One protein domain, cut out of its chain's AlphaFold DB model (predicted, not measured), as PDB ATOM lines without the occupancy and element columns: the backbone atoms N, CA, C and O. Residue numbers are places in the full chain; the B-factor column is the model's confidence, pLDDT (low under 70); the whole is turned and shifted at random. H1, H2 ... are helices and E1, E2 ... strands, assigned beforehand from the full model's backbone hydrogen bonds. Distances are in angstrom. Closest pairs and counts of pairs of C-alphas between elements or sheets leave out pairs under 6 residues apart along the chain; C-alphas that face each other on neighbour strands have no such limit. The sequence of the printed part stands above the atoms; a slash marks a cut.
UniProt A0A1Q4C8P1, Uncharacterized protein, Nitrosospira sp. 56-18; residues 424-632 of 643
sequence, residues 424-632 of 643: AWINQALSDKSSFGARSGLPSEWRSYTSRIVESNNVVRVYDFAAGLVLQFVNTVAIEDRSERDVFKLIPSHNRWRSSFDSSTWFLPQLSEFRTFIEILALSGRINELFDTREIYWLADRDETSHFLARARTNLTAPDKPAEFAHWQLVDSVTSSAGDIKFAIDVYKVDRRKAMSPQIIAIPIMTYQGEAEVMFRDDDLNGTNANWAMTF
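Overview. This is residues 424 to 632 of the 643 residues of an uncharacterized protein of Nitrosospira sp. 56-18 (UniProt A0A1Q4C8P1). One helix, H4, forms the core between two four-stranded sheets: the strongly twisted sheet E6 E7 E9 E8 curls round it on one side, and the sheet E1 E2 E3 E10 covers it on the other. H7 packs on the far face of that second sheet, the small hairpin E4 E5 lies next to its edge strand E10, and the short helices H1, H2, H3, H5 and H6 lie round the rims. The printed part has 209 residues, in the order H1 H2 E1 E2 E3 H3 E4 E5 H4 H5 E6 E7 E8 E9 H6 E10 H7; the three sheets are antiparallel and the class is mixed, helices and strands. The whole is compact and rounded, with a radius of gyration of the C-alphas of 16.6 A and spans of 46 by 37 by 34 A.

Along the chain. One four-stranded sheet holds E6, residues 537 to 542, E7, residues 546 to 553 and 23.0 A long, E9, residues 581 to 591 and 32.9 A, and E8, residues 569 to 578 and 26.8 A. C-alpha 581 is at (161.621, 163.913, 154.386) and C-alpha 591 at (192.918, 154.235, 157.115). The second sheet holds E1, residues 451 to 456 and 16.9 A, E2, residues 459 to 464 and 16.7 A, E3, residues 469 to 474 and 17.0 A, and E10, residues 606 to 609. E4 is residues 496 to 498 and E5 residues 505 to 507. H4, residues 511 to 523, is 18.3 A long, and H7, residues 612 to 621, is 14.1 A and ends at C-alpha 621, (168.348, 183.285, 179.344). H1 is residues 424 to 429, beginning at C-alpha 424, (175.917, 144.552, 160.337); H2 is 444 to 450, H3 482 to 488, H5 527 to 530 and H6 592 to 595.

Arrangement. In the order E6 E7 E9 E8, N 537 and O 550 of the hairpin E6 and E7 are 2.9 A apart, N 549 and O 588 join E7 and E9 at 2.9 A, and N 576 and O 583 of the hairpin E8 and E9 are 2.8 A apart, each within hydrogen-bond range. H4 is on this sheet, two layers with a helix on one face; the C-alphas of Leu 523 and Ala 578 are the closest of H4 and E8, 5.6 A. H4 is also on the sheet E1 E2 E3 E10, at a height of 9.6 A, and runs across the strands, at 75 degrees to E3 on the local plane. H7 is on the opposite face, at a height of 10.0 A: three layers, with helices on both faces. E1 E2 E3 form a meander, each strand the antiparallel neighbour of the one before; N 454 and O 461 are 2.9 A apart, N 462 and O 471 2.8 A, and N 472 and O 606 join E3 and E10 at 2.8 A. In the hairpin E4 and E5, N 497 and O 506 are 2.8 A apart, and the closest C-alphas of E5 and E10, Trp 506 and Tyr 608, are 4.7 A apart. H4 touches H2 with residues 519 to 523 alone, about perpendicular at 76 degrees, closest at the C-alphas of Ser 448 and Leu 523, 6.1 A. H4 and H5 only just touch, with 3 pairs of C-alphas within 8 A, and only at the corner, closest at the C-alphas of Leu 521 and Ile 527, 4.6 A. H1 and H6 only graze the sheet E6 E7 E9 E8, and H3 is on neither four-stranded sheet. In H1, H4 and H7 every O i to N i+4 pair is within hydrogen-bond range; H2 and H3 have 1 of 3 each, with 3 of 4 and 2 of 4 O i to N i+3 pairs; H5 and H6 are too short for an O i to N i+4 pair.

Size, cuts and confidence. The C-alphas farthest apart, those of Ala 566 and Leu 621, are 46.3 A apart. The printed part has no cut. The links H1 to H2, with 14 residues, and E7 to E8, with 15, are long. The mean pLDDT of the printed part is 79.5; 46 residues are under 70, among them 431 to 441, 558 to 566 and 621 to 627.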
ATOM      1  N   ALA A 424     176.971 145.008 159.436       78.25
ATOM      2  CA  ALA A 424     175.917 144.552 160.337       78.25
ATOM      3  C   ALA A 424     175.704 145.557 161.476       78.25
ATOM      4  O   ALA A 424     174.564 145.927 161.760       78.25
ATOM      5  N   TRP A 425     176.796 146.061 162.055       81.75
ATOM      6  CA  TRP A 425     176.756 147.092 163.081       81.75
ATOM      7  C   TRP A 425     176.172 148.404 162.553       81.75
ATOM      8  O   TRP A 425     175.321 148.983 163.216       81.75
ATOM      9  N   ILE A 426     176.553 148.856 161.348       81.75
ATOM     10  CA  ILE A 426     175.984 150.082 160.753       81.75
ATOM     11  C   ILE A 426     174.475 149.934 160.574       81.75
ATOM     12  O   ILE A 426     173.718 150.816 160.975       81.75
ATOM     13  N   ASN A 427     174.031 148.805 160.017       79.56
ATOM     14  CA  ASN A 427     172.606 148.538 159.865       79.56
ATOM     15  C   ASN A 427     171.892 148.509 161.214       79.56
ATOM     16  O   ASN A 427     170.781 149.007 161.306       79.56
ATOM     17  N   GLN A 428     172.523 147.987 162.263       74.25
ATOM     18  CA  GLN A 428     171.966 147.987 163.612       74.25
ATOM     19  C   GLN A 428     171.891 149.401 164.209       74.25
ATOM     20  O   GLN A 428     170.811 149.820 164.623       74.25
ATOM     21  N   ALA A 429     172.992 150.157 164.193       74.19
ATOM     22  CA  ALA A 429     173.090 151.521 164.719       74.19
ATOM     23  C   ALA A 429     172.148 152.500 164.000       74.19
ATOM     24  O   ALA A 429     171.618 153.432 164.609       74.19
ATOM     25  N   LEU A 430     171.917 152.276 162.705       76.62
ATOM     26  CA  LEU A 430     171.005 153.070 161.891       76.62
ATOM     27  C   LEU A 430     169.589 152.482 161.802       76.62
ATOM     28  O   LEU A 430     168.720 153.122 161.213       76.62
ATOM     29  N   SER A 431     169.322 151.312 162.391       68.75
ATOM     30  CA  SER A 431     167.975 150.737 162.398       68.75
ATOM     31  C   SER A 431     167.097 151.329 163.494       68.75
ATOM     32  O   SER A 431     167.553 151.678 164.579       68.75
ATOM     33  N   ASP A 432     165.790 151.374 163.243       57.06
ATOM     34  CA  ASP A 432     164.773 151.647 164.271       57.06
ATOM     35  C   ASP A 432     164.649 150.531 165.318       57.06
ATOM     36  O   ASP A 432     163.921 150.664 166.300       57.06
ATOM     37  N   LYS A 433     165.319 149.396 165.098       51.62
ATOM     38  CA  LYS A 433     165.238 148.228 165.968       51.62
ATOM     39  C   LYS A 433     166.359 148.321 166.989       51.62
ATOM     40  O   LYS A 433     167.530 148.302 166.623       51.62
ATOM     41  N   SER A 434     166.008 148.413 168.266       43.38
ATOM     42  CA  SER A 434     166.999 148.334 169.333       43.38
ATOM     43  C   SER A 434     167.811 147.044 169.223       43.38
ATOM     44  O   SER A 434     167.281 145.960 168.964       43.38
ATOM     45  N   SER A 435     169.117 147.171 169.459       35.47
ATOM     46  CA  SER A 435     169.959 146.058 169.886       35.47
ATOM     47  C   SER A 435     169.293 145.337 171.047       35.47
ATOM     48  O   SER A 435     168.716 145.972 171.930       35.47
ATOM     49  N   PHE A 436     169.451 144.024 171.087       30.14
ATOM     50  CA  PHE A 436     169.062 143.200 172.220       30.14
ATOM     51  C   PHE A 436     169.530 143.824 173.553       30.14
ATOM     52  O   PHE A 436     170.725 143.994 173.773       30.14
ATOM     53  N   GLY A 437     168.591 144.210 174.424       35.91
ATOM     54  CA  GLY A 437     168.883 144.789 175.745       35.91
ATOM     55  C   GLY A 437     169.151 146.301 175.800       35.91
ATOM     56  O   GLY A 437     169.243 146.842 176.900       35.91
ATOM     57  N   ALA A 438     169.223 147.009 174.668       40.75
ATOM     58  CA  ALA A 438     169.179 148.470 174.658       40.75
ATOM     59  C   ALA A 438     167.713 148.921 174.687       40.75
ATOM     60  O   ALA A 438     166.909 148.430 173.889       40.75
ATOM     61  N   ARG A 439     167.356 149.848 175.590       48.19
ATOM     62  CA  ARG A 439     166.028 150.481 175.570       48.19
ATOM     63  C   ARG A 439     165.749 150.965 174.155       48.19
ATOM     64  O   ARG A 439     166.611 151.584 173.524       48.19
ATOM     65  N   SER A 440     164.570 150.643 173.645       55.28
ATOM     66  CA  SER A 440     164.150 151.141 172.354       55.28
ATOM     67  C   SER A 440     164.168 152.673 172.380       55.28
ATOM     68  O   SER A 440     163.742 153.303 173.347       55.28
ATOM     69  N   GLY A 441     164.797 153.287 171.375       64.00
ATOM     70  CA  GLY A 441     164.884 154.743 171.306       64.00
ATOM     71  C   GLY A 441     163.489 155.356 171.183       64.00
ATOM     72  O   GLY A 441     162.560 154.707 170.695       64.00
ATOM     73  N   LEU A 442     163.351 156.617 171.596       74.38
ATOM     74  CA  LEU A 442     162.124 157.375 171.359       74.38
ATOM     75  C   LEU A 442     161.699 157.296 169.886       74.38
ATOM     76  O   LEU A 442     162.570 157.376 169.007       74.38
ATOM     77  N   PRO A 443     160.386 157.186 169.613       77.75
ATOM     78  CA  PRO A 443     159.865 157.288 168.257       77.75
ATOM     79  C   PRO A 443     160.382 158.558 167.580       77.75
ATOM     80  O   PRO A 443     160.354 159.636 168.177       77.75
ATOM     81  N   SER A 444     160.847 158.438 166.336       75.94
ATOM     82  CA  SER A 444     161.407 159.569 165.587       75.94
ATOM     83  C   SER A 444     160.415 160.725 165.494       75.94
ATOM     84  O   SER A 444     160.771 161.854 165.803       75.94
ATOM     85  N   GLU A 445     159.148 160.437 165.207       77.94
ATOM     86  CA  GLU A 445     158.053 161.414 165.144       77.94
ATOM     87  C   GLU A 445     157.947 162.286 166.411       77.94
ATOM     88  O   GLU A 445     157.653 163.483 166.336       77.94
ATOM     89  N   TRP A 446     158.238 161.716 167.586       83.19
ATOM     90  CA  TRP A 446     158.136 162.421 168.864       83.19
ATOM     91  C   TRP A 446     159.279 163.410 169.090       83.19
ATOM     92  O   TRP A 446     159.123 164.350 169.872       83.19
ATOM     93  N   ARG A 447     160.398 163.257 168.367       83.44
ATOM     94  CA  ARG A 447     161.539 164.179 168.456       83.44
ATOM     95  C   ARG A 447     161.162 165.602 168.073       83.44
ATOM     96  O   ARG A 447     161.770 166.537 168.582       83.44
ATOM     97  N   SER A 448     160.126 165.792 167.256       84.31
ATOM     98  CA  SER A 448     159.576 167.121 166.957       84.31
ATOM     99  C   SER A 448     159.129 167.885 168.215       84.31
ATOM    100  O   SER A 448     159.244 169.107 168.265       84.31
ATOM    101  N   TYR A 449     158.687 167.181 169.261       84.50
ATOM    102  CA  TYR A 449     158.283 167.792 170.529       84.50
ATOM    103  C   TYR A 449     159.454 167.962 171.501       84.50
ATOM    104  O   TYR A 449     159.519 168.964 172.218       84.50
ATOM    105  N   THR A 450     160.390 167.009 171.503       84.88
ATOM    106  CA  THR A 450     161.491 166.922 172.477       84.88
ATOM    107  C   THR A 450     162.803 167.547 172.000       84.88
ATOM    108  O   THR A 450     163.821 167.409 172.678       84.88
ATOM    109  N   SER A 451     162.806 168.221 170.848       89.94
ATOM    110  CA  SER A 451     163.994 168.879 170.300       89.94
ATOM    111  C   SER A 451     163.790 170.366 170.042       89.94
ATOM    112  O   SER A 451     162.667 170.841 169.853       89.94
ATOM    113  N   ARG A 452     164.884 171.128 170.050       91.75
ATOM    114  CA  ARG A 452     164.907 172.550 169.675       91.75
ATOM    115  C   ARG A 452     166.115 172.828 168.801       91.75
ATOM    116  O   ARG A 452     167.161 172.214 168.969       91.75
ATOM    117  N   ILE A 453     165.969 173.773 167.882       92.88
ATOM    118  CA  ILE A 453     167.058 174.264 167.042       92.88
ATOM    119  C   ILE A 453     167.213 175.746 167.352       92.88
ATOM    120  O   ILE A 453     166.230 176.484 167.288       92.88
ATOM    121  N   VAL A 454     168.424 176.164 167.702       91.25
ATOM    122  CA  VAL A 454     168.760 177.566 167.967       91.25
ATOM    123  C   VAL A 454     169.925 177.958 167.075       91.25
ATOM    124  O   VAL A 454     170.879 177.200 166.899       91.25
ATOM    125  N   GLU A 455     169.852 179.161 166.528       88.31
ATOM    126  CA  GLU A 455     170.854 179.726 165.635       88.31
ATOM    127  C   GLU A 455     171.458 180.985 166.239       88.31
ATOM    128  O   GLU A 455     170.755 181.832 166.794       88.31
ATOM    129  N   SER A 456     172.771 181.117 166.091       84.44
ATOM    130  CA  SER A 456     173.496 182.348 166.375       84.44
ATOM    131  C   SER A 456     174.606 182.506 165.342       84.44
ATOM    132  O   SER A 456     175.535 181.697 165.270       84.44
ATOM    133  N   ASN A 457     174.508 183.554 164.522       82.12
ATOM    134  CA  ASN A 457     175.384 183.792 163.372       82.12
ATOM    135  C   ASN A 457     175.409 182.587 162.408       82.12
ATOM    136  O   ASN A 457     174.369 182.172 161.911       82.12
ATOM    137  N   ASN A 458     176.592 182.034 162.141       82.50
ATOM    138  CA  ASN A 458     176.814 180.844 161.322       82.50
ATOM    139  C   ASN A 458     176.869 179.547 162.145       82.50
ATOM    140  O   ASN A 458     177.226 178.506 161.602       82.50
ATOM    141  N   VAL A 459     176.544 179.576 163.438       86.50
ATOM    142  CA  VAL A 459     176.564 178.394 164.304       86.50
ATOM    143  C   VAL A 459     175.135 177.974 164.624       86.50
ATOM    144  O   VAL A 459     174.280 178.794 164.959       86.50
ATOM    145  N   VAL A 460     174.885 176.671 164.541       90.06
ATOM    146  CA  VAL A 460     173.601 176.045 164.852       90.06
ATOM    147  C   VAL A 460     173.802 175.109 166.037       90.06
ATOM    148  O   VAL A 460     174.746 174.312 166.045       90.06
ATOM    149  N   ARG A 461     172.898 175.177 167.019       92.44
ATOM    150  CA  ARG A 461     172.754 174.177 168.079       92.44
ATOM    151  C   ARG A 461     171.437 173.429 167.932       92.44
ATOM    152  O   ARG A 461     170.380 174.038 167.784       92.44
ATOM    153  N   VAL A 462     171.507 172.107 168.009       93.69
ATOM    154  CA  VAL A 462     170.359 171.202 168.023       93.69
ATOM    155  C   VAL A 462     170.320 170.504 169.372       93.69
ATOM    156  O   VAL A 462     171.241 169.772 169.724       93.69
ATOM    157  N   TYR A 463     169.253 170.744 170.120       92.19
ATOM    158  CA  TYR A 463     168.993 170.147 171.421       92.19
ATOM    159  C   TYR A 463     168.069 168.959 171.235       92.19
ATOM    160  O   TYR A 463     167.017 169.092 170.615       92.19
ATOM    161  N   ASP A 464     168.435 167.828 171.817       89.19
ATOM    162  CA  ASP A 464     167.565 166.683 172.032       89.19
ATOM    163  C   ASP A 464     167.443 166.477 173.547       89.19
ATOM    164  O   ASP A 464     168.290 165.842 174.184       89.19
ATOM    165  N   PHE A 465     166.390 167.044 174.144       85.19
ATOM    166  CA  PHE A 465     166.122 166.923 175.585       85.19
ATOM    167  C   PHE A 465     165.890 165.476 175.997       85.19
ATOM    168  O   PHE A 465     166.177 165.064 177.118       85.19
ATOM    169  N   ALA A 466     165.386 164.706 175.046       79.50
ATOM    170  CA  ALA A 466     165.019 163.331 175.206       79.50
ATOM    171  C   ALA A 466     166.248 162.437 175.405       79.50
ATOM    172  O   ALA A 466     166.294 161.589 176.302       79.50
ATOM    173  N   ALA A 467     167.262 162.671 174.579       78.56
ATOM    174  CA  ALA A 467     168.547 161.996 174.643       78.56
ATOM    175  C   ALA A 467     169.541 162.650 175.618       78.56
ATOM    176  O   ALA A 467     170.564 162.043 175.926       78.56
ATOM    177  N   GLY A 468     169.268 163.868 176.096       84.00
ATOM    178  CA  GLY A 468     170.258 164.664 176.827       84.00
ATOM    179  C   GLY A 468     171.437 165.068 175.935       84.00
ATOM    180  O   GLY A 468     172.581 165.095 176.385       84.00
ATOM    181  N   LEU A 469     171.175 165.325 174.649       88.06
ATOM    182  CA  LEU A 469     172.204 165.662 173.666       88.06
ATOM    183  C   LEU A 469     172.088 167.117 173.230       88.06
ATOM    184  O   LEU A 469     170.993 167.633 173.008       88.06
ATOM    185  N   VAL A 470     173.238 167.753 173.038       91.56
ATOM    186  CA  VAL A 470     173.344 169.030 172.332       91.56
ATOM    187  C   VAL A 470     174.379 168.871 171.234       91.56
ATOM    188  O   VAL A 470     175.528 168.537 171.511       91.56
ATOM    189  N   LEU A 471     173.982 169.096 169.987       92.69
ATOM    190  CA  LEU A 471     174.882 169.081 168.840       92.69
ATOM    191  C   LEU A 471     175.109 170.504 168.348       92.69
ATOM    192  O   LEU A 471     174.152 171.236 168.127       92.69
ATOM    193  N   GLN A 472     176.364 170.886 168.150       91.81
ATOM    194  CA  GLN A 472     176.771 172.191 167.645       91.81
ATOM    195  C   GLN A 472     177.584 172.028 166.361       91.81
ATOM    196  O   GLN A 472     178.548 171.259 166.319       91.81
ATOM    197  N   PHE A 473     177.238 172.788 165.326       90.12
ATOM    198  CA  PHE A 473     177.950 172.775 164.049       90.12
ATOM    199  C   PHE A 473     177.884 174.139 163.352       90.12
ATOM    200  O   PHE A 473     177.091 175.003 163.725       90.12
ATOM    201  N   VAL A 474     178.749 174.341 162.356       87.62
ATOM    202  CA  VAL A 474     178.748 175.553 161.527       87.62
ATOM    203  C   VAL A 474     177.859 175.322 160.310       87.62
ATOM    204  O   VAL A 474     178.054 174.352 159.580       87.62
ATOM    205  N   ASN A 475     176.900 176.215 160.080       88.12
ATOM    206  CA  ASN A 475     176.091 176.226 158.871       88.12
ATOM    207  C   ASN A 475     176.932 176.746 157.696       88.12
ATOM    208  O   ASN A 475     177.223 177.938 157.600       88.12
ATOM    209  N   THR A 476     177.303 175.843 156.788       86.56
ATOM    210  CA  THR A 476     178.049 176.161 155.561       86.56
ATOM    211  C   THR A 476     177.181 176.148 154.303       86.56
ATOM    212  O   THR A 476     177.712 176.301 153.203       86.56
ATOM    213  N   VAL A 477     175.857 175.981 154.427       88.00
ATOM    214  CA  VAL A 477     174.939 175.832 153.283       88.00
ATOM    215  C   VAL A 477     175.022 177.037 152.346       88.00
ATOM    216  O   VAL A 477     175.139 176.867 151.132       88.00
ATOM    217  N   ALA A 478     175.043 178.248 152.910       85.69
ATOM    218  CA  ALA A 478     175.109 179.500 152.157       85.69
ATOM    219  C   ALA A 478     176.485 179.787 151.517       85.69
ATOM    220  O   ALA A 478     176.598 180.701 150.706       85.69
ATOM    221  N   ILE A 479     177.532 179.028 151.864       85.44
ATOM    222  CA  ILE A 479     178.882 179.215 151.322       85.44
ATOM    223  C   ILE A 479     179.000 178.388 150.041       85.44
ATOM    224  O   ILE A 479     179.106 177.159 150.088       85.44
ATOM    225  N   GLU A 480     178.958 179.041 148.878       84.38
ATOM    226  CA  GLU A 480     179.057 178.362 147.579       84.38
ATOM    227  C   GLU A 480     180.490 177.943 147.241       84.38
ATOM    228  O   GLU A 480     180.704 176.812 146.783       84.38
ATOM    229  N   ASP A 481     181.477 178.801 147.521       83.38
ATOM    230  CA  ASP A 481     182.880 178.477 147.275       83.38
ATOM    231  C   ASP A 481     183.382 177.443 148.286       83.38
ATOM    232  O   ASP A 481     183.352 177.612 149.504       83.38
ATOM    233  N   ARG A 482     183.890 176.336 147.756       79.12
ATOM    234  CA  ARG A 482     184.505 175.284 148.550       79.12
ATOM    235  C   ARG A 482     185.745 175.770 149.291       79.12
ATOM    236  O   ARG A 482     185.965 175.323 150.413       79.12
ATOM    237  N   SER A 483     186.552 176.635 148.677       79.62
ATOM    238  CA  SER A 483     187.801 177.095 149.291       79.62
ATOM    239  C   SER A 483     187.537 177.832 150.611       79.62
ATOM    240  O   SER A 483     188.289 177.686 151.574       79.62
ATOM    241  N   GLU A 484     186.395 178.518 150.689       78.31
ATOM    242  CA  GLU A 484     185.897 179.181 151.890       78.31
ATOM    243  C   GLU A 484     185.325 178.183 152.910       78.31
ATOM    244  O   GLU A 484     185.510 178.360 154.114       78.31
ATOM    245  N   ARG A 485     184.705 177.080 152.459       81.19
ATOM    246  CA  ARG A 485     184.245 175.996 153.353       81.19
ATOM    247  C   ARG A 485     185.387 175.186 153.962       81.19
ATOM    248  O   ARG A 485     185.267 174.722 155.096       81.19
ATOM    249  N   ASP A 486     186.495 175.007 153.242       80.69
ATOM    250  CA  ASP A 486     187.635 174.200 153.698       80.69
ATOM    251  C   ASP A 486     188.277 174.760 154.984       80.69
ATOM    252  O   ASP A 486     188.868 174.001 155.752       80.69
ATOM    253  N   VAL A 487     188.079 176.051 155.280       79.56
ATOM    254  CA  VAL A 487     188.501 176.695 156.536       79.56
ATOM    255  C   VAL A 487     187.841 176.058 157.767       79.56
ATOM    256  O   VAL A 487     188.446 176.028 158.836       79.56
ATOM    257  N   PHE A 488     186.636 175.497 157.634       79.81
ATOM    258  CA  PHE A 488     185.912 174.850 158.736       79.81
ATOM    259  C   PHE A 488     186.253 173.365 158.907       79.81
ATOM    260  O   PHE A 488     185.786 172.726 159.853       79.81
ATOM    261  N   LYS A 489     187.062 172.791 158.011       82.12
ATOM    262  CA  LYS A 489     187.416 171.374 158.059       82.12
ATOM    263  C   LYS A 489     188.636 171.153 158.940       82.12
ATOM    264  O   LYS A 489     189.612 171.896 158.893       82.12
ATOM    265  N   LEU A 490     188.597 170.083 159.727       79.00
ATOM    266  CA  LEU A 490     189.662 169.735 160.662       79.00
ATOM    267  C   LEU A 490     190.242 168.355 160.363       79.00
ATOM    268  O   LEU A 490     189.563 167.462 159.854       79.00
ATOM    269  N   ILE A 491     191.506 168.178 160.748       74.38
ATOM    270  CA  ILE A 491     192.151 166.868 160.890       74.38
ATOM    271  C   ILE A 491     191.693 166.284 162.240       74.38
ATOM    272  O   ILE A 491     191.713 167.019 163.234       74.38
ATOM    273  N   PRO A 492     191.353 164.984 162.344       68.81
ATOM    274  CA  PRO A 492     190.700 164.380 163.515       68.81
ATOM    275  C   PRO A 492     191.651 164.170 164.709       68.81
ATOM    276  O   PRO A 492     191.485 163.267 165.519       68.81
ATOM    277  N   SER A 493     192.690 164.998 164.835       61.34
ATOM    278  CA  SER A 493     193.652 164.965 165.943       61.34
ATOM    279  C   SER A 493     193.017 165.269 167.311       61.34
ATOM    280  O   SER A 493     193.650 165.032 168.338       61.34
ATOM    281  N   HIS A 494     191.768 165.754 167.334       63.19
ATOM    282  CA  HIS A 494     191.015 166.102 168.535       63.19
ATOM    283  C   HIS A 494     189.633 165.447 168.498       63.19
ATOM    284  O   HIS A 494     188.831 165.748 167.622       63.19
ATOM    285  N   ASN A 495     189.347 164.600 169.489       67.12
ATOM    286  CA  ASN A 495     188.018 164.007 169.702       67.12
ATOM    287  C   ASN A 495     187.318 164.595 170.937       67.12
ATOM    288  O   ASN A 495     186.277 164.092 171.352       67.12
ATOM    289  N   ARG A 496     187.939 165.588 171.582       73.00
ATOM    290  CA  ARG A 496     187.467 166.190 172.824       73.00
ATOM    291  C   ARG A 496     187.768 167.682 172.814       73.00
ATOM    292  O   ARG A 496     188.919 168.075 172.623       73.00
ATOM    293  N   TRP A 497     186.751 168.484 173.084       75.62
ATOM    294  CA  TRP A 497     186.848 169.930 173.243       75.62
ATOM    295  C   TRP A 497     186.348 170.324 174.621       75.62
ATOM    296  O   TRP A 497     185.474 169.667 175.186       75.62
ATOM    297  N   ARG A 498     186.911 171.394 175.178       71.06
ATOM    298  CA  ARG A 498     186.414 171.987 176.415       71.06
ATOM    299  C   ARG A 498     185.918 173.385 176.103       71.06
ATOM    300  O   ARG A 498     186.661 174.187 175.542       71.06
ATOM    301  N   SER A 499     184.678 173.654 176.473       69.19
ATOM    302  CA  SER A 499     184.131 174.999 176.398       69.19
ATOM    303  C   SER A 499     184.880 175.908 177.372       69.19
ATOM    304  O   SER A 499     185.173 175.528 178.512       69.19
ATOM    305  N   SER A 500     185.212 177.110 176.908       62.72
ATOM    306  CA  SER A 500     185.877 178.140 177.707       62.72
ATOM    307  C   SER A 500     184.962 178.787 178.750       62.72
ATOM    308  O   SER A 500     185.464 179.505 179.608       62.72
ATOM    309  N   PHE A 501     183.647 178.552 178.675       63.97
ATOM    310  CA  PHE A 501     182.646 179.294 179.448       63.97
ATOM    311  C   PHE A 501     182.046 178.490 180.603       63.97
ATOM    312  O   PHE A 501     181.950 178.997 181.714       63.97
ATOM    313  N   ASP A 502     181.692 177.231 180.367       67.44
ATOM    314  CA  ASP A 502     180.917 176.398 181.301       67.44
ATOM    315  C   ASP A 502     181.663 175.118 181.713       67.44
ATOM    316  O   ASP A 502     181.125 174.255 182.401       67.44
ATOM    317  N   SER A 503     182.934 174.980 181.315       69.75
ATOM    318  CA  SER A 503     183.781 173.802 181.544       69.75
ATOM    319  C   SER A 503     183.277 172.490 180.921       69.75
ATOM    320  O   SER A 503     183.950 171.460 181.078       69.75
ATOM    321  N   SER A 504     182.171 172.542 180.167       77.31
ATOM    322  CA  SER A 504     181.558 171.414 179.477       77.31
ATOM    323  C   SER A 504     182.538 170.769 178.512       77.31
ATOM    324  O   SER A 504     183.323 171.433 177.823       77.31
ATOM    325  N   THR A 505     182.504 169.441 178.479       81.31
ATOM    326  CA  THR A 505     183.289 168.653 177.538       81.31
ATOM    327  C   THR A 505     182.415 168.248 176.361       81.31
ATOM    328  O   THR A 505     181.355 167.667 176.558       81.31
ATOM    329  N   TRP A 506     182.915 168.486 175.157       86.25
ATOM    330  CA  TRP A 506     182.277 168.121 173.902       86.25
ATOM    331  C   TRP A 506     183.107 167.068 173.174       86.25
ATOM    332  O   TRP A 506     184.332 167.029 173.320       86.25
ATOM    333  N   PHE A 507     182.452 166.248 172.364       87.75
ATOM    334  CA  PHE A 507     183.040 165.131 171.627       87.75
ATOM    335  C   PHE A 507     182.563 165.125 170.173       87.75
ATOM    336  O   PHE A 507     181.741 165.947 169.788       87.75
ATOM    337  N   LEU A 508     183.112 164.238 169.343       89.38
ATOM    338  CA  LEU A 508     182.526 163.964 168.027       89.38
ATOM    339  C   LEU A 508     181.232 163.158 168.212       89.38
ATOM    340  O   LEU A 508     181.154 162.399 169.182       89.38
ATOM    341  N   PRO A 509     180.246 163.264 167.305       90.00
ATOM    342  CA  PRO A 509     179.057 162.435 167.376       90.00
ATOM    343  C   PRO A 509     179.398 160.979 167.074       90.00
ATOM    344  O   PRO A 509     180.207 160.673 166.195       90.00
ATOM    345  N   GLN A 510     178.723 160.073 167.758       88.31
ATOM    346  CA  GLN A 510     178.619 158.680 167.334       88.31
ATOM    347  C   GLN A 510     177.639 158.554 166.167       88.31
ATOM    348  O   GLN A 510     176.803 159.432 165.952       88.31
ATOM    349  N   LEU A 511     177.693 157.454 165.417       88.38
ATOM    350  CA  LEU A 511     176.809 157.237 164.269       88.38
ATOM    351  C   LEU A 511     175.316 157.316 164.650       88.38
ATOM    352  O   LEU A 511     174.517 157.880 163.903       88.38
ATOM    353  N   SER A 512     174.944 156.801 165.823       84.81
ATOM    354  CA  SER A 512     173.580 156.873 166.370       84.81
ATOM    355  C   SER A 512     173.150 158.308 166.712       84.81
ATOM    356  O   SER A 512     172.014 158.707 166.440       84.81
ATOM    357  N   GLU A 513     174.061 159.110 167.264       88.00
ATOM    358  CA  GLU A 513     173.840 160.527 167.582       88.00
ATOM    359  C   GLU A 513     173.755 161.366 166.304       88.00
ATOM    360  O   GLU A 513     172.858 162.195 166.164       88.00
ATOM    361  N   PHE A 514     174.635 161.098 165.333       91.44
ATOM    362  CA  PHE A 514     174.613 161.722 164.012       91.44
ATOM    363  C   PHE A 514     173.290 161.438 163.299       91.44
ATOM    364  O   PHE A 514     172.660 162.349 162.771       91.44
ATOM    365  N   ARG A 515     172.812 160.190 163.335       89.69
ATOM    366  CA  ARG A 515     171.492 159.839 162.807       89.69
ATOM    367  C   ARG A 515     170.378 160.637 163.484       89.69
ATOM    368  O   ARG A 515     169.551 161.217 162.788       89.69
ATOM    369  N   THR A 516     170.366 160.668 164.815       87.88
ATOM    370  CA  THR A 516     169.353 161.393 165.600       87.88
ATOM    371  C   THR A 516     169.315 162.874 165.224       87.88
ATOM    372  O   THR A 516     168.251 163.451 165.013       87.88
ATOM    373  N   PHE A 517     170.487 163.476 165.052       91.56
ATOM    374  CA  PHE A 517     170.636 164.846 164.587       91.56
ATOM    375  C   PHE A 517     170.028 165.080 163.196       91.56
ATOM    376  O   PHE A 517     169.259 166.026 163.014       91.56
ATOM    377  N   ILE A 518     170.308 164.200 162.230       93.25
ATOM    378  CA  ILE A 518     169.719 164.285 160.887       93.25
ATOM    379  C   ILE A 518     168.195 164.116 160.931       93.25
ATOM    380  O   ILE A 518     167.485 164.831 160.225       93.25
ATOM    381  N   GLU A 519     167.677 163.230 161.783       90.50
ATOM    382  CA  GLU A 519     166.234 163.061 161.977       90.50
ATOM    383  C   GLU A 519     165.570 164.325 162.522       90.50
ATOM    384  O   GLU A 519     164.530 164.723 162.005       90.50
ATOM    385  N   ILE A 520     166.171 164.995 163.510       92.31
ATOM    386  CA  ILE A 520     165.640 166.253 164.060       92.31
ATOM    387  C   ILE A 520     165.589 167.338 162.979       92.31
ATOM    388  O   ILE A 520     164.568 168.008 162.805       92.31
ATOM    389  N   LEU A 521     166.664 167.482 162.200       93.62
ATOM    390  CA  LEU A 521     166.704 168.432 161.091       93.62
ATOM    391  C   LEU A 521     165.655 168.112 160.020       93.62
ATOM    392  O   LEU A 521     164.993 169.023 159.518       93.62
ATOM    393  N   ALA A 522     165.472 166.835 159.688       91.94
ATOM    394  CA  ALA A 522     164.458 166.385 158.743       91.94
ATOM    395  C   ALA A 522     163.031 166.658 159.259       91.94
ATOM    396  O   ALA A 522     162.230 167.249 158.540       91.94
ATOM    397  N   LEU A 523     162.732 166.333 160.520       90.06
ATOM    398  CA  LEU A 523     161.424 166.581 161.145       90.06
ATOM    399  C   LEU A 523     161.093 168.067 161.260       90.06
ATOM    400  O   LEU A 523     159.933 168.449 161.143       90.06
ATOM    401  N   SER A 524     162.106 168.912 161.464       91.25
ATOM    402  CA  SER A 524     161.924 170.366 161.474       91.25
ATOM    403  C   SER A 524     161.642 170.953 160.084       91.25
ATOM    404  O   SER A 524     161.252 172.112 159.981       91.25
ATOM    405  N   GLY A 525     161.871 170.188 159.008       90.56
ATOM    406  CA  GLY A 525     161.816 170.676 157.628       90.56
ATOM    407  C   GLY A 525     163.037 171.500 157.200       90.56
ATOM    408  O   GLY A 525     163.093 171.959 156.061       90.56
ATOM    409  N   ARG A 526     164.034 171.672 158.080       92.56
ATOM    410  CA  ARG A 526     165.162 172.605 157.902       92.56
ATOM    411  C   ARG A 526     166.477 171.935 157.508       92.56
ATOM    412  O   ARG A 526     167.514 172.588 157.461       92.56
ATOM    413  N   ILE A 527     166.468 170.638 157.186       92.88
ATOM    414  CA  ILE A 527     167.689 169.904 156.809       92.88
ATOM    415  C   ILE A 527     168.438 170.546 155.632       92.88
ATOM    416  O   ILE A 527     169.645 170.714 155.714       92.88
ATOM    417  N   ASN A 528     167.743 170.965 154.572       90.38
ATOM    418  CA  ASN A 528     168.396 171.582 153.410       90.38
ATOM    419  C   ASN A 528     168.761 173.061 153.641       90.38
ATOM    420  O   ASN A 528     169.504 173.628 152.849       90.38
ATOM    421  N   GLU A 529     168.211 173.688 154.685       91.88
ATOM    422  CA  GLU A 529     168.485 175.079 155.066       91.88
ATOM    423  C   GLU A 529     169.730 175.170 155.956       91.88
ATOM    424  O   GLU A 529     170.552 176.071 155.803       91.88
ATOM    425  N   LEU A 530     169.863 174.225 156.888       91.31
ATOM    426  CA  LEU A 530     170.871 174.283 157.938       91.31
ATOM    427  C   LEU A 530     172.045 173.343 157.698       91.31
ATOM    428  O   LEU A 530     173.144 173.656 158.139       91.31
ATOM    429  N   PHE A 531     171.847 172.207 157.027       92.25
ATOM    430  CA  PHE A 531     172.856 171.155 156.935       92.25
ATOM    431  C   PHE A 531     173.386 170.967 155.515       92.25
ATOM    432  O   PHE A 531     172.646 170.714 154.562       92.25
ATOM    433  N   ASP A 532     174.709 171.045 155.374       89.56
ATOM    434  CA  ASP A 532     175.364 170.942 154.077       89.56
ATOM    435  C   ASP A 532     175.524 169.474 153.659       89.56
ATOM    436  O   ASP A 532     176.457 168.777 154.061       89.56
ATOM    437  N   THR A 533     174.597 169.002 152.823       87.44
ATOM    438  CA  THR A 533     174.572 167.625 152.284       87.44
ATOM    439  C   THR A 533     175.701 167.316 151.287       87.44
ATOM    440  O   THR A 533     175.857 166.169 150.836       87.44
ATOM    441  N   ARG A 534     176.495 168.331 150.914       85.50
ATOM    442  CA  ARG A 534     177.681 168.194 150.053       85.50
ATOM    443  C   ARG A 534     178.913 167.783 150.855       85.50
ATOM    444  O   ARG A 534     179.845 167.224 150.284       85.50
ATOM    445  N   GLU A 535     178.915 168.060 152.153       87.81
ATOM    446  CA  GLU A 535     180.076 167.900 153.019       87.81
ATOM    447  C   GLU A 535     180.055 166.570 153.777       87.81
ATOM    448  O   GLU A 535     179.054 165.849 153.817       87.81
ATOM    449  N   ILE A 536     181.208 166.224 154.351       88.69
ATOM    450  CA  ILE A 536     181.395 164.998 155.123       88.69
ATOM    451  C   ILE A 536     181.856 165.357 156.531       88.69
ATOM    452  O   ILE A 536     182.595 166.325 156.728       88.69
ATOM    453  N   TYR A 537     181.391 164.570 157.497       91.69
ATOM    454  CA  TYR A 537     181.468 164.867 158.916       91.69
ATOM    455  C   TYR A 537     182.200 163.761 159.671       91.69
ATOM    456  O   TYR A 537     182.061 162.575 159.361       91.69
ATOM    457  N   TRP A 538     182.998 164.156 160.662       90.56
ATOM    458  CA  TRP A 538     183.736 163.221 161.510       90.56
ATOM    459  C   TRP A 538     182.821 162.502 162.506       90.56
ATOM    460  O   TRP A 538     181.982 163.140 163.142       90.56
ATOM    461  N   LEU A 539     183.046 161.198 162.690       90.00
ATOM    462  CA  LEU A 539     182.421 160.401 163.747       90.00
ATOM    463  C   LEU A 539     183.420 160.085 164.871       90.00
ATOM    464  O   LEU A 539     184.631 160.002 164.648       90.00
ATOM    465  N   ALA A 540     182.906 159.883 166.085       87.25
ATOM    466  CA  ALA A 540     183.683 159.395 167.225       87.25
ATOM    467  C   ALA A 540     184.051 157.911 167.102       87.25
ATOM    468  O   ALA A 540     185.067 157.489 167.668       87.25
ATOM    469  N   ASP A 541     183.229 157.134 166.394       85.06
ATOM    470  CA  ASP A 541     183.424 155.700 166.228       85.06
ATOM    471  C   ASP A 541     184.714 155.400 165.448       85.06
ATOM    472  O   ASP A 541     185.073 156.086 164.483       85.06
ATOM    473  N   ARG A 542     185.454 154.382 165.896       79.56
ATOM    474  CA  ARG A 542     186.786 154.055 165.370       79.56
ATOM    475  C   ARG A 542     187.114 152.590 165.586       79.56
ATOM    476  O   ARG A 542     186.826 152.042 166.642       79.56
ATOM    477  N   ASP A 543     187.816 151.995 164.634       80.19
ATOM    478  CA  ASP A 543     188.449 150.694 164.840       80.19
ATOM    479  C   ASP A 543     189.961 150.868 165.075       80.19
ATOM    480  O   ASP A 543     190.488 151.987 165.085       80.19
ATOM    481  N   GLU A 544     190.688 149.774 165.312       74.75
ATOM    482  CA  GLU A 544     192.140 149.826 165.554       74.75
ATOM    483  C   GLU A 544     192.921 150.500 164.408       74.75
ATOM    484  O   GLU A 544     193.983 151.102 164.616       74.75
ATOM    485  N   THR A 545     192.378 150.421 163.195       77.88
ATOM    486  CA  THR A 545     193.033 150.730 161.922       77.88
ATOM    487  C   THR A 545     192.435 151.919 161.178       77.88
ATOM    488  O   THR A 545     193.102 152.453 160.291       77.88
ATOM    489  N   SER A 546     191.230 152.370 161.532       83.69
ATOM    490  CA  SER A 546     190.426 153.271 160.709       83.69
ATOM    491  C   SER A 546     189.654 154.306 161.526       83.69
ATOM    492  O   SER A 546     189.181 154.039 162.632       83.69
ATOM    493  N   HIS A 547     189.487 155.486 160.931       85.81
ATOM    494  CA  HIS A 547     188.485 156.469 161.338       85.81
ATOM    495  C   HIS A 547     187.248 156.354 160.448       85.81
ATOM    496  O   HIS A 547     187.345 155.918 159.294       85.81
ATOM    497  N   PHE A 548     186.111 156.800 160.974       88.44
ATOM    498  CA  PHE A 548     184.842 156.782 160.266       88.44
ATOM    499  C   PHE A 548     184.299 158.186 160.051       88.44
ATOM    500  O   PHE A 548     184.531 159.105 160.841       88.44
ATOM    501  N   LEU A 549     183.599 158.337 158.933       91.00
ATOM    502  CA  LEU A 549     182.967 159.576 158.525       91.00
ATOM    503  C   LEU A 549     181.549 159.298 158.044       91.00
ATOM    504  O   LEU A 549     181.276 158.225 157.501       91.00
ATOM    505  N   ALA A 550     180.676 160.287 158.187       92.44
ATOM    506  CA  ALA A 550     179.308 160.221 157.704       92.44
ATOM    507  C   ALA A 550     178.987 161.380 156.765       92.44
ATOM    508  O   ALA A 550     179.402 162.519 156.980       92.44
ATOM    509  N   ARG A 551     178.191 161.086 155.741       92.00
ATOM    510  CA  ARG A 551     177.522 162.075 154.897       92.00
ATOM    511  C   ARG A 551     176.027 161.820 154.958       92.00
ATOM    512  O   ARG A 551     175.609 160.679 154.798       92.00
ATOM    513  N   ALA A 552     175.229 162.867 155.142       92.75
ATOM    514  CA  ALA A 552     173.783 162.769 154.992       92.75
ATOM    515  C   ALA A 552     173.324 163.491 153.724       92.75
ATOM    516  O   ALA A 552     173.830 164.562 153.389       92.75
ATOM    517  N   ARG A 553     172.370 162.896 153.006       90.88
ATOM    518  CA  ARG A 553     171.859 163.411 151.731       90.88
ATOM    519  C   ARG A 553     170.355 163.223 151.618       90.88
ATOM    520  O   ARG A 553     169.831 162.176 151.978       90.88
ATOM    521  N   THR A 554     169.670 164.221 151.077       89.62
ATOM    522  CA  THR A 554     168.224 164.177 150.792       89.62
ATOM    523  C   THR A 554     167.928 163.679 149.375       89.62
ATOM    524  O   THR A 554     166.875 163.099 149.124       89.62
ATOM    525  N   ASN A 555     168.881 163.816 148.446       86.50
ATOM    526  CA  ASN A 555     168.816 163.155 147.145       86.50
ATOM    527  C   ASN A 555     169.219 161.677 147.283       86.50
ATOM    528  O   ASN A 555     170.357 161.387 147.653       86.50
ATOM    529  N   LEU A 556     168.292 160.764 146.969       85.44
ATOM    530  CA  LEU A 556     168.424 159.313 147.151       85.44
ATOM    531  C   LEU A 556     169.032 158.561 145.954       85.44
ATOM    532  O   LEU A 556     169.105 157.333 145.993       85.44
ATOM    533  N   THR A 557     169.482 159.246 144.897       81.94
ATOM    534  CA  THR A 557     170.224 158.594 143.796       81.94
ATOM    535  C   THR A 557     171.458 157.855 144.322       81.94
ATOM    536  O   THR A 557     171.890 158.116 145.442       81.94
ATOM    537  N   ALA A 558     172.019 156.900 143.566       68.94
ATOM    538  CA  ALA A 558     173.224 156.182 144.000       68.94
ATOM    539  C   ALA A 558     174.280 157.176 144.523       68.94
ATOM    540  O   ALA A 558     174.374 158.270 143.961       68.94
ATOM    541  N   PRO A 559     175.021 156.846 145.599       68.00
ATOM    542  CA  PRO A 559     176.005 157.764 146.140       68.00
ATOM    543  C   PRO A 559     177.035 158.027 145.045       68.00
ATOM    544  O   PRO A 559     177.860 157.163 144.738       68.00
ATOM    545  N   ASP A 560     176.964 159.205 144.425       63.81
ATOM    546  CA  ASP A 560     178.031 159.689 143.564       63.81
ATOM    547  C   ASP A 560     179.254 159.692 144.453       63.81
ATOM    548  O   ASP A 560     179.265 160.450 145.419       63.81
ATOM    549  N   LYS A 561     180.222 158.799 144.199       60.44
ATOM    550  CA  LYS A 561     181.513 158.831 144.882       60.44
ATOM    551  C   LYS A 561     182.202 160.074 144.342       60.44
ATOM    552  O   LYS A 561     182.722 160.016 143.225       60.44
ATOM    553  N   PRO A 562     182.172 161.202 145.064       58.84
ATOM    554  CA  PRO A 562     182.686 162.428 144.487       58.84
ATOM    555  C   PRO A 562     184.190 162.200 144.276       58.84
ATOM    556  O   PRO A 562     184.846 161.579 145.117       58.84
ATOM    557  N   ALA A 563     184.725 162.571 143.107       57.75
ATOM    558  CA  ALA A 563     186.069 162.161 142.663       57.75
ATOM    559  C   ALA A 563     187.180 162.511 143.681       57.75
ATOM    560  O   ALA A 563     188.206 161.841 143.774       57.75
ATOM    561  N   GLU A 564     186.918 163.531 144.491       58.97
ATOM    562  CA  GLU A 564     187.701 164.037 145.621       58.97
ATOM    563  C   GLU A 564     187.788 163.112 146.850       58.97
ATOM    564  O   GLU A 564     188.681 163.284 147.675       58.97
ATOM    565  N   PHE A 565     186.938 162.088 146.957       65.25
ATOM    566  CA  PHE A 565     186.936 161.109 148.052       65.25
ATOM    567  C   PHE A 565     187.486 159.746 147.609       65.25
ATOM    568  O   PHE A 565     187.130 158.693 148.148       65.25
ATOM    569  N   ALA A 566     188.373 159.734 146.608       62.72
ATOM    570  CA  ALA A 566     188.984 158.518 146.063       62.72
ATOM    571  C   ALA A 566     189.626 157.628 147.146       62.72
ATOM    572  O   ALA A 566     189.598 156.400 147.034       62.72
ATOM    573  N   HIS A 567     190.146 158.240 148.213       70.94
ATOM    574  CA  HIS A 567     190.800 157.563 149.334       70.94
ATOM    575  C   HIS A 567     189.840 156.954 150.361       70.94
ATOM    576  O   HIS A 567     190.302 156.261 151.267       70.94
ATOM    577  N   TRP A 568     188.536 157.216 150.251       79.44
ATOM    578  CA  TRP A 568     187.539 156.765 151.217       79.44
ATOM    579  C   TRP A 568     186.817 155.538 150.677       79.44
ATOM    580  O   TRP A 568     186.479 155.449 149.486       79.44
ATOM    581  N   GLN A 569     186.604 154.564 151.556       86.00
ATOM    582  CA  GLN A 569     185.852 153.363 151.233       86.00
ATOM    583  C   GLN A 569     184.459 153.490 151.839       86.00
ATOM    584  O   GLN A 569     184.327 153.570 153.056       86.00
ATOM    585  N   LEU A 570     183.432 153.497 150.985       88.12
ATOM    586  CA  LEU A 570     182.048 153.361 151.427       88.12
ATOM    587  C   LEU A 570     181.893 151.990 152.100       88.12
ATOM    588  O   LEU A 570     182.259 150.972 151.505       88.12
ATOM    589  N   VAL A 571     181.415 151.984 153.340       88.25
ATOM    590  CA  VAL A 571     181.127 150.766 154.103       88.25
ATOM    591  C   VAL A 571     179.674 150.368 153.893       88.25
ATOM    592  O   VAL A 571     179.415 149.227 153.523       88.25
ATOM    593  N   ASP A 572     178.751 151.316 154.076       89.06
ATOM    594  CA  ASP A 572     177.329 151.130 153.797       89.06
ATOM    595  C   ASP A 572     176.627 152.473 153.519       89.06
ATOM    596  O   ASP A 572     177.169 153.542 153.812       89.06
ATOM    597  N   SER A 573     175.418 152.409 152.961       89.12
ATOM    598  CA  SER A 573     174.527 153.552 152.727       89.12
ATOM    599  C   SER A 573     173.109 153.170 153.140       89.12
ATOM    600  O   SER A 573     172.428 152.434 152.421       89.12
ATOM    601  N   VAL A 574     172.629 153.716 154.257       88.56
ATOM    602  CA  VAL A 574     171.304 153.388 154.803       88.56
ATOM    603  C   VAL A 574     170.330 154.522 154.511       88.56
ATOM    604  O   VAL A 574     170.600 155.681 154.816       88.56
ATOM    605  N   THR A 575     169.185 154.193 153.909       89.12
ATOM    606  CA  THR A 575     168.090 155.148 153.677       89.12
ATOM    607  C   THR A 575     167.105 155.102 154.836       89.12
ATOM    608  O   THR A 575     166.705 154.018 155.257       89.12
ATOM    609  N   SER A 576     166.687 156.272 155.306       88.25
ATOM    610  CA  SER A 576     165.677 156.451 156.345       88.25
ATOM    611  C   SER A 576     164.697 157.568 155.963       88.25
ATOM    612  O   SER A 576     164.836 158.241 154.934       88.25
ATOM    613  N   SER A 577     163.662 157.739 156.773       85.94
ATOM    614  CA  SER A 577     162.668 158.797 156.640       85.94
ATOM    615  C   SER A 577     162.292 159.335 158.009       85.94
ATOM    616  O   SER A 577     162.088 158.552 158.935       85.94
ATOM    617  N   ALA A 578     162.147 160.650 158.115       84.56
ATOM    618  CA  ALA A 578     161.606 161.295 159.300       84.56
ATOM    619  C   ALA A 578     160.593 162.360 158.861       84.56
ATOM    620  O   ALA A 578     160.933 163.290 158.126       84.56
ATOM    621  N   GLY A 579     159.330 162.167 159.252       83.31
ATOM    622  CA  GLY A 579     158.202 162.873 158.644       83.31
ATOM    623  C   GLY A 579     158.144 162.624 157.132       83.31
ATOM    624  O   GLY A 579     158.390 161.512 156.659       83.31
ATOM    625  N   ASP A 580     157.889 163.681 156.365       86.31
ATOM    626  CA  ASP A 580     157.811 163.612 154.900       86.31
ATOM    627  C   ASP A 580     159.183 163.619 154.202       86.31
ATOM    628  O   ASP A 580     159.274 163.440 152.982       86.31
ATOM    629  N   ILE A 581     160.274 163.820 154.950       89.19
ATOM    630  CA  ILE A 581     161.621 163.913 154.386       89.19
ATOM    631  C   ILE A 581     162.298 162.546 154.411       89.19
ATOM    632  O   ILE A 581     162.498 161.932 155.459       89.19
ATOM    633  N   LYS A 582     162.729 162.097 153.230       91.81
ATOM    634  CA  LYS A 582     163.621 160.946 153.084       91.81
ATOM    635  C   LYS A 582     165.066 161.409 152.989       91.81
ATOM    636  O   LYS A 582     165.365 162.389 152.308       91.81
ATOM    637  N   PHE A 583     165.957 160.667 153.626       92.00
ATOM    638  CA  PHE A 583     167.388 160.925 153.583       92.00
ATOM    639  C   PHE A 583     168.172 159.612 153.591       92.00
ATOM    640  O   PHE A 583     167.663 158.564 153.983       92.00
ATOM    641  N   ALA A 584     169.422 159.660 153.151       92.31
ATOM    642  CA  ALA A 584     170.372 158.568 153.286       92.31
ATOM    643  C   ALA A 584     171.582 159.025 154.100       92.31
ATOM    644  O   ALA A 584     171.991 160.183 154.001       92.31
ATOM    645  N   ILE A 585     172.132 158.109 154.895       93.06
ATOM    646  CA  ILE A 585     173.395 158.278 155.612       93.06
ATOM    647  C   ILE A 585     174.409 157.320 154.989       93.06
ATOM    648  O   ILE A 585     174.272 156.099 155.092       93.06
ATOM    649  N   ASP A 586     175.417 157.892 154.340       92.00
ATOM    650  CA  ASP A 586     176.546 157.170 153.767       92.00
ATOM    651  C   ASP A 586     177.678 157.129 154.804       92.00
ATOM    652  O   ASP A 586     178.116 158.176 155.295       92.00
ATOM    653  N   VAL A 587     178.165 155.930 155.133       91.56
ATOM    654  CA  VAL A 587     179.242 155.728 156.112       91.56
ATOM    655  C   VAL A 587     180.522 155.332 155.392       91.56
ATOM    656  O   VAL A 587     180.582 154.320 154.689       91.56
ATOM    657  N   TYR A 588     181.574 156.116 155.597       90.31
ATOM    658  CA  TYR A 588     182.882 155.909 154.993       90.31
ATOM    659  C   TYR A 588     183.910 155.512 156.044       90.31
ATOM    660  O   TYR A 588     183.887 156.006 157.170       90.31
ATOM    661  N   LYS A 589     184.866 154.676 155.639       89.00
ATOM    662  CA  LYS A 589     186.067 154.377 156.421       89.00
ATOM    663  C   LYS A 589     187.322 154.901 155.742       89.00
ATOM    664  O   LYS A 589     187.454 154.861 154.511       89.00
ATOM    665  N   VAL A 590     188.260 155.346 156.568       86.81
ATOM    666  CA  VAL A 590     189.574 155.824 156.149       86.81
ATOM    667  C   VAL A 590     190.670 155.244 157.036       86.81
ATOM    668  O   VAL A 590     190.571 155.271 158.258       86.81
ATOM    669  N   ASP A 591     191.737 154.746 156.412       82.00
ATOM    670  CA  ASP A 591     192.918 154.235 157.115       82.00
ATOM    671  C   ASP A 591     193.514 155.325 158.014       82.00
ATOM    672  O   ASP A 591     193.802 156.435 157.559       82.00
ATOM    673  N   ARG A 592     193.742 155.004 159.285       74.88
ATOM    674  CA  ARG A 592     194.263 155.912 160.308       74.88
ATOM    675  C   ARG A 592     195.611 156.529 159.947       74.88
ATOM    676  O   ARG A 592     195.850 157.692 160.267       74.88
ATOM    677  N   ARG A 593     196.476 155.803 159.230       70.31
ATOM    678  CA  ARG A 593     197.759 156.340 158.738       70.31
ATOM    679  C   ARG A 593     197.550 157.414 157.675       70.31
ATOM    680  O   ARG A 593     198.363 158.323 157.561       70.31
ATOM    681  N   LYS A 594     196.459 157.317 156.912       65.62
ATOM    682  CA  LYS A 594     196.073 158.296 155.888       65.62
ATOM    683  C   LYS A 594     195.194 159.411 156.458       65.62
ATOM    684  O   LYS A 594     195.268 160.524 155.958       65.62
ATOM    685  N   ALA A 595     194.427 159.152 157.517       58.59
ATOM    686  CA  ALA A 595     193.539 160.116 158.176       58.59
ATOM    687  C   ALA A 595     194.283 161.293 158.832       58.59
ATOM    688  O   ALA A 595     193.709 162.356 159.029       58.59
ATOM    689  N   MET A 596     195.568 161.113 159.153       59.75
ATOM    690  CA  MET A 596     196.452 162.181 159.642       59.75
ATOM    691  C   MET A 596     197.087 163.005 158.506       59.75
ATOM    692  O   MET A 596     197.876 163.911 158.772       59.75
ATOM    693  N   SER A 597     196.778 162.696 157.241       61.72
ATOM    694  CA  SER A 597     197.219 163.488 156.093       61.72
ATOM    695  C   SER A 597     196.385 164.770 155.986       61.72
ATOM    696  O   SER A 597     195.161 164.693 156.100       61.72
ATOM    697  N   PRO A 598     196.983 165.930 155.654       61.22
ATOM    698  CA  PRO A 598     196.240 167.159 155.344       61.22
ATOM    699  C   PRO A 598     195.292 167.018 154.138       61.22
ATOM    700  O   PRO A 598     194.502 167.912 153.866       61.22
ATOM    701  N   GLN A 599     195.350 165.894 153.418       63.91
ATOM    702  CA  GLN A 599     194.424 165.545 152.339       63.91
ATOM    703  C   GLN A 599     193.076 164.997 152.842       63.91
ATOM    704  O   GLN A 599     192.169 164.804 152.036       63.91
ATOM    705  N   ILE A 600     192.941 164.699 154.140       70.69
ATOM    706  CA  ILE A 600     191.728 164.119 154.728       70.69
ATOM    707  C   ILE A 600     191.219 165.061 155.815       70.69
ATOM    708  O   ILE A 600     191.612 164.987 156.977       70.69
ATOM    709  N   ILE A 601     190.345 165.967 155.393       78.69
ATOM    710  CA  ILE A 601     189.721 166.990 156.224       78.69
ATOM    711  C   ILE A 601     188.199 166.859 156.103       78.69
ATOM    712  O   ILE A 601     187.677 166.587 155.021       78.69
ATOM    713  N   ALA A 602     187.494 167.021 157.216       84.12
ATOM    714  CA  ALA A 602     186.035 166.959 157.280       84.12
ATOM    715  C   ALA A 602     185.511 167.944 158.330       84.12
ATOM    716  O   ALA A 602     186.265 168.396 159.200       84.12
ATOM    717  N   ILE A 603     184.234 168.307 158.217       85.94
ATOM    718  CA  ILE A 603     183.599 169.278 159.109       85.94
ATOM    719  C   ILE A 603     183.306 168.591 160.454       85.94
ATOM    720  O   ILE A 603     182.713 167.508 160.476       85.94
ATOM    721  N   PRO A 604     183.727 169.161 161.595       88.12
ATOM    722  CA  PRO A 604     183.360 168.626 162.896       88.12
ATOM    723  C   PRO A 604     181.906 168.983 163.232       88.12
ATOM    724  O   PRO A 604     181.476 170.124 163.070       88.12
ATOM    725  N   ILE A 605     181.176 168.018 163.783       90.44
ATOM    726  CA  ILE A 605     180.002 168.284 164.618       90.44
ATOM    727  C   ILE A 605     180.454 168.023 166.048       90.44
ATOM    728  O   ILE A 605     181.172 167.057 166.306       90.44
ATOM    729  N   MET A 606     180.098 168.912 166.962       89.50
ATOM    730  CA  MET A 606     180.463 168.792 168.367       89.50
ATOM    731  C   MET A 606     179.229 168.364 169.143       89.50
ATOM    732  O   MET A 606     178.195 169.012 169.051       89.50
ATOM    733  N   THR A 607     179.349 167.310 169.934       89.94
ATOM    734  CA  THR A 607     178.265 166.747 170.736       89.94
ATOM    735  C   THR A 607     178.586 166.896 172.214       89.94
ATOM    736  O   THR A 607     179.663 166.506 172.671       89.94
ATOM    737  N   TYR A 608     177.648 167.448 172.968       88.56
ATOM    738  CA  TYR A 608     177.627 167.438 174.422       88.56
ATOM    739  C   TYR A 608     176.584 166.427 174.898       88.56
ATOM    740  O   TYR A 608     175.465 166.393 174.388       88.56
ATOM    741  N   GLN A 609     176.974 165.610 175.874       85.00
ATOM    742  CA  GLN A 609     176.117 164.636 176.546       85.00
ATOM    743  C   GLN A 609     175.897 165.117 177.985       85.00
ATOM    744  O   GLN A 609     176.859 165.208 178.754       85.00
ATOM    745  N   GLY A 610     174.658 165.437 178.354       80.12
ATOM    746  CA  GLY A 610     174.330 165.952 179.682       80.12
ATOM    747  C   GLY A 610     172.912 166.508 179.784       80.12
ATOM    748  O   GLY A 610     172.004 166.095 179.066       80.12
ATOM    749  N   GLU A 611     172.701 167.460 180.692       80.19
ATOM    750  CA  GLU A 611     171.392 168.085 180.899       80.19
ATOM    751  C   GLU A 611     171.106 169.123 179.799       80.19
ATOM    752  O   GLU A 611     171.223 170.330 180.002       80.19
ATOM    753  N   ALA A 612     170.735 168.643 178.607       85.06
ATOM    754  CA  ALA A 612     170.443 169.484 177.442       85.06
ATOM    755  C   ALA A 612     169.366 170.549 177.719       85.06
ATOM    756  O   ALA A 612     169.423 171.639 177.159       85.06
ATOM    757  N   GLU A 613     168.404 170.258 178.603       81.56
ATOM    758  CA  GLU A 613     167.382 171.226 179.017       81.56
ATOM    759  C   GLU A 613     167.979 172.387 179.828       81.56
ATOM    760  O   GLU A 613     167.591 173.535 179.624       81.56
ATOM    761  N   VAL A 614     168.941 172.109 180.714       81.94
ATOM    762  CA  VAL A 614     169.637 173.149 181.483       81.94
ATOM    763  C   VAL A 614     170.465 174.019 180.549       81.94
ATOM    764  O   VAL A 614     170.306 175.235 180.571       81.94
ATOM    765  N   MET A 615     171.245 173.405 179.652       85.12
ATOM    766  CA  MET A 615     172.034 174.146 178.663       85.12
ATOM    767  C   MET A 615     171.150 175.015 177.758       85.12
ATOM    768  O   MET A 615     171.467 176.176 177.528       85.12
ATOM    769  N   PHE A 616     170.008 174.494 177.298       86.69
ATOM    770  CA  PHE A 616     169.059 175.269 176.498       86.69
ATOM    771  C   PHE A 616     168.502 176.476 177.257       86.69
ATOM    772  O   PHE A 616     168.428 177.561 176.691       86.69
ATOM    773  N   ARG A 617     168.127 176.313 178.533       82.06
ATOM    774  CA  ARG A 617     167.658 177.434 179.364       82.06
ATOM    775  C   ARG A 617     168.757 178.463 179.583       82.06
ATOM    776  O   ARG A 617     168.468 179.651 179.531       82.06
ATOM    777  N   ASP A 618     169.992 178.025 179.806       81.25
ATOM    778  CA  ASP A 618     171.130 178.930 179.949       81.25
ATOM    779  C   ASP A 618     171.378 179.714 178.651       81.25
ATOM    780  O   ASP A 618     171.606 180.922 178.701       81.25
ATOM    781  N   ASP A 619     171.280 179.070 177.488       80.19
ATOM    782  CA  ASP A 619     171.400 179.739 176.189       80.19
ATOM    783  C   ASP A 619     170.223 180.691 175.897       80.19
ATOM    784  O   ASP A 619     170.433 181.772 175.344       80.19
ATOM    785  N   ASP A 620     169.001 180.334 176.302       77.25
ATOM    786  CA  ASP A 620     167.801 181.170 176.148       77.25
ATOM    787  C   ASP A 620     167.848 182.404 177.072       77.25
ATOM    788  O   ASP A 620     167.614 183.533 176.637       77.25
ATOM    789  N   LEU A 621     168.245 182.220 178.338       68.44
ATOM    790  CA  LEU A 621     168.348 183.285 179.344       68.44
ATOM    791  C   LEU A 621     169.493 184.266 179.071       68.44
ATOM    792  O   LEU A 621     169.340 185.467 179.300       68.44
ATOM    793  N   ASN A 622     170.639 183.777 178.590       63.84
ATOM    794  CA  ASN A 622     171.786 184.628 178.258       63.84
ATOM    795  C   ASN A 622     171.629 185.338 176.897       63.84
ATOM    796  O   ASN A 622     172.446 186.197 176.548       63.84
ATOM    797  N   GLY A 623     170.565 185.016 176.150       58.31
ATOM    798  CA  GLY A 623     170.315 185.475 174.790       58.31
ATOM    799  C   GLY A 623     171.281 184.856 173.776       58.31
ATOM    800  O   GLY A 623     172.386 184.425 174.105       58.31
ATOM    801  N   THR A 624     170.924 184.899 172.490       53.19
ATOM    802  CA  THR A 624     171.751 184.405 171.364       53.19
ATOM    803  C   THR A 624     173.119 185.099 171.213       53.19
ATOM    804  O   THR A 624     173.895 184.743 170.330       53.19
ATOM    805  N   ASN A 625     173.441 186.054 172.094       47.81
ATOM    806  CA  ASN A 625     174.764 186.658 172.266       47.81
ATOM    807  C   ASN A 625     175.699 185.849 173.188       47.81
ATOM    808  O   ASN A 625     176.834 186.277 173.419       47.81
ATOM    809  N   ALA A 626     175.265 184.703 173.724       54.03
ATOM    810  CA  ALA A 626     176.162 183.757 174.374       54.03
ATOM    811  C   ALA A 626     177.278 183.365 173.387       54.03
ATOM    812  O   ALA A 626     177.019 182.904 172.277       54.03
ATOM    813  N   ASN A 627     178.541 183.583 173.769       59.22
ATOM    814  CA  ASN A 627     179.686 183.220 172.938       59.22
ATOM    815  C   ASN A 627     179.732 181.692 172.771       59.22
ATOM    816  O   ASN A 627     180.363 180.992 173.554       59.22
ATOM    817  N   TRP A 628     179.137 181.167 171.699       71.44
ATOM    818  CA  TRP A 628     179.255 179.756 171.292       71.44
ATOM    819  C   TRP A 628     180.643 179.413 170.716       71.44
ATOM    820  O   TRP A 628     180.849 178.353 170.115       71.44
ATOM    821  N   ALA A 629     181.610 180.317 170.904       63.16
ATOM    822  CA  ALA A 629     183.000 180.154 170.531       63.16
ATOM    823  C   ALA A 629     183.641 179.033 171.360       63.16
ATOM    824  O   ALA A 629     183.758 179.112 172.580       63.16
ATOM    825  N   MET A 630     184.089 177.991 170.671       57.22
ATOM    826  CA  MET A 630     184.823 176.881 171.268       57.22
ATOM    827  C   MET A 630     186.325 177.132 171.121       57.22
ATOM    828  O   MET A 630     186.818 177.345 170.014       57.22
ATOM    829  N   THR A 631     187.074 177.099 172.225       50.78
ATOM    830  CA  THR A 631     188.542 177.169 172.193       50.78
ATOM    831  C   THR A 631     189.153 175.779 172.024       50.78
ATOM    832  O   THR A 631     188.927 174.884 172.838       50.78
ATOM    833  N   PHE A 632     189.979 175.602 170.993       50.31
ATOM    834  CA  PHE A 632     190.741 174.374 170.768       50.31
ATOM    835  C   PHE A 632     191.883 174.254 171.789       50.31
ATOM    836  O   PHE A 632     192.773 175.099 171.837       50.31
TER     837      PHE A 632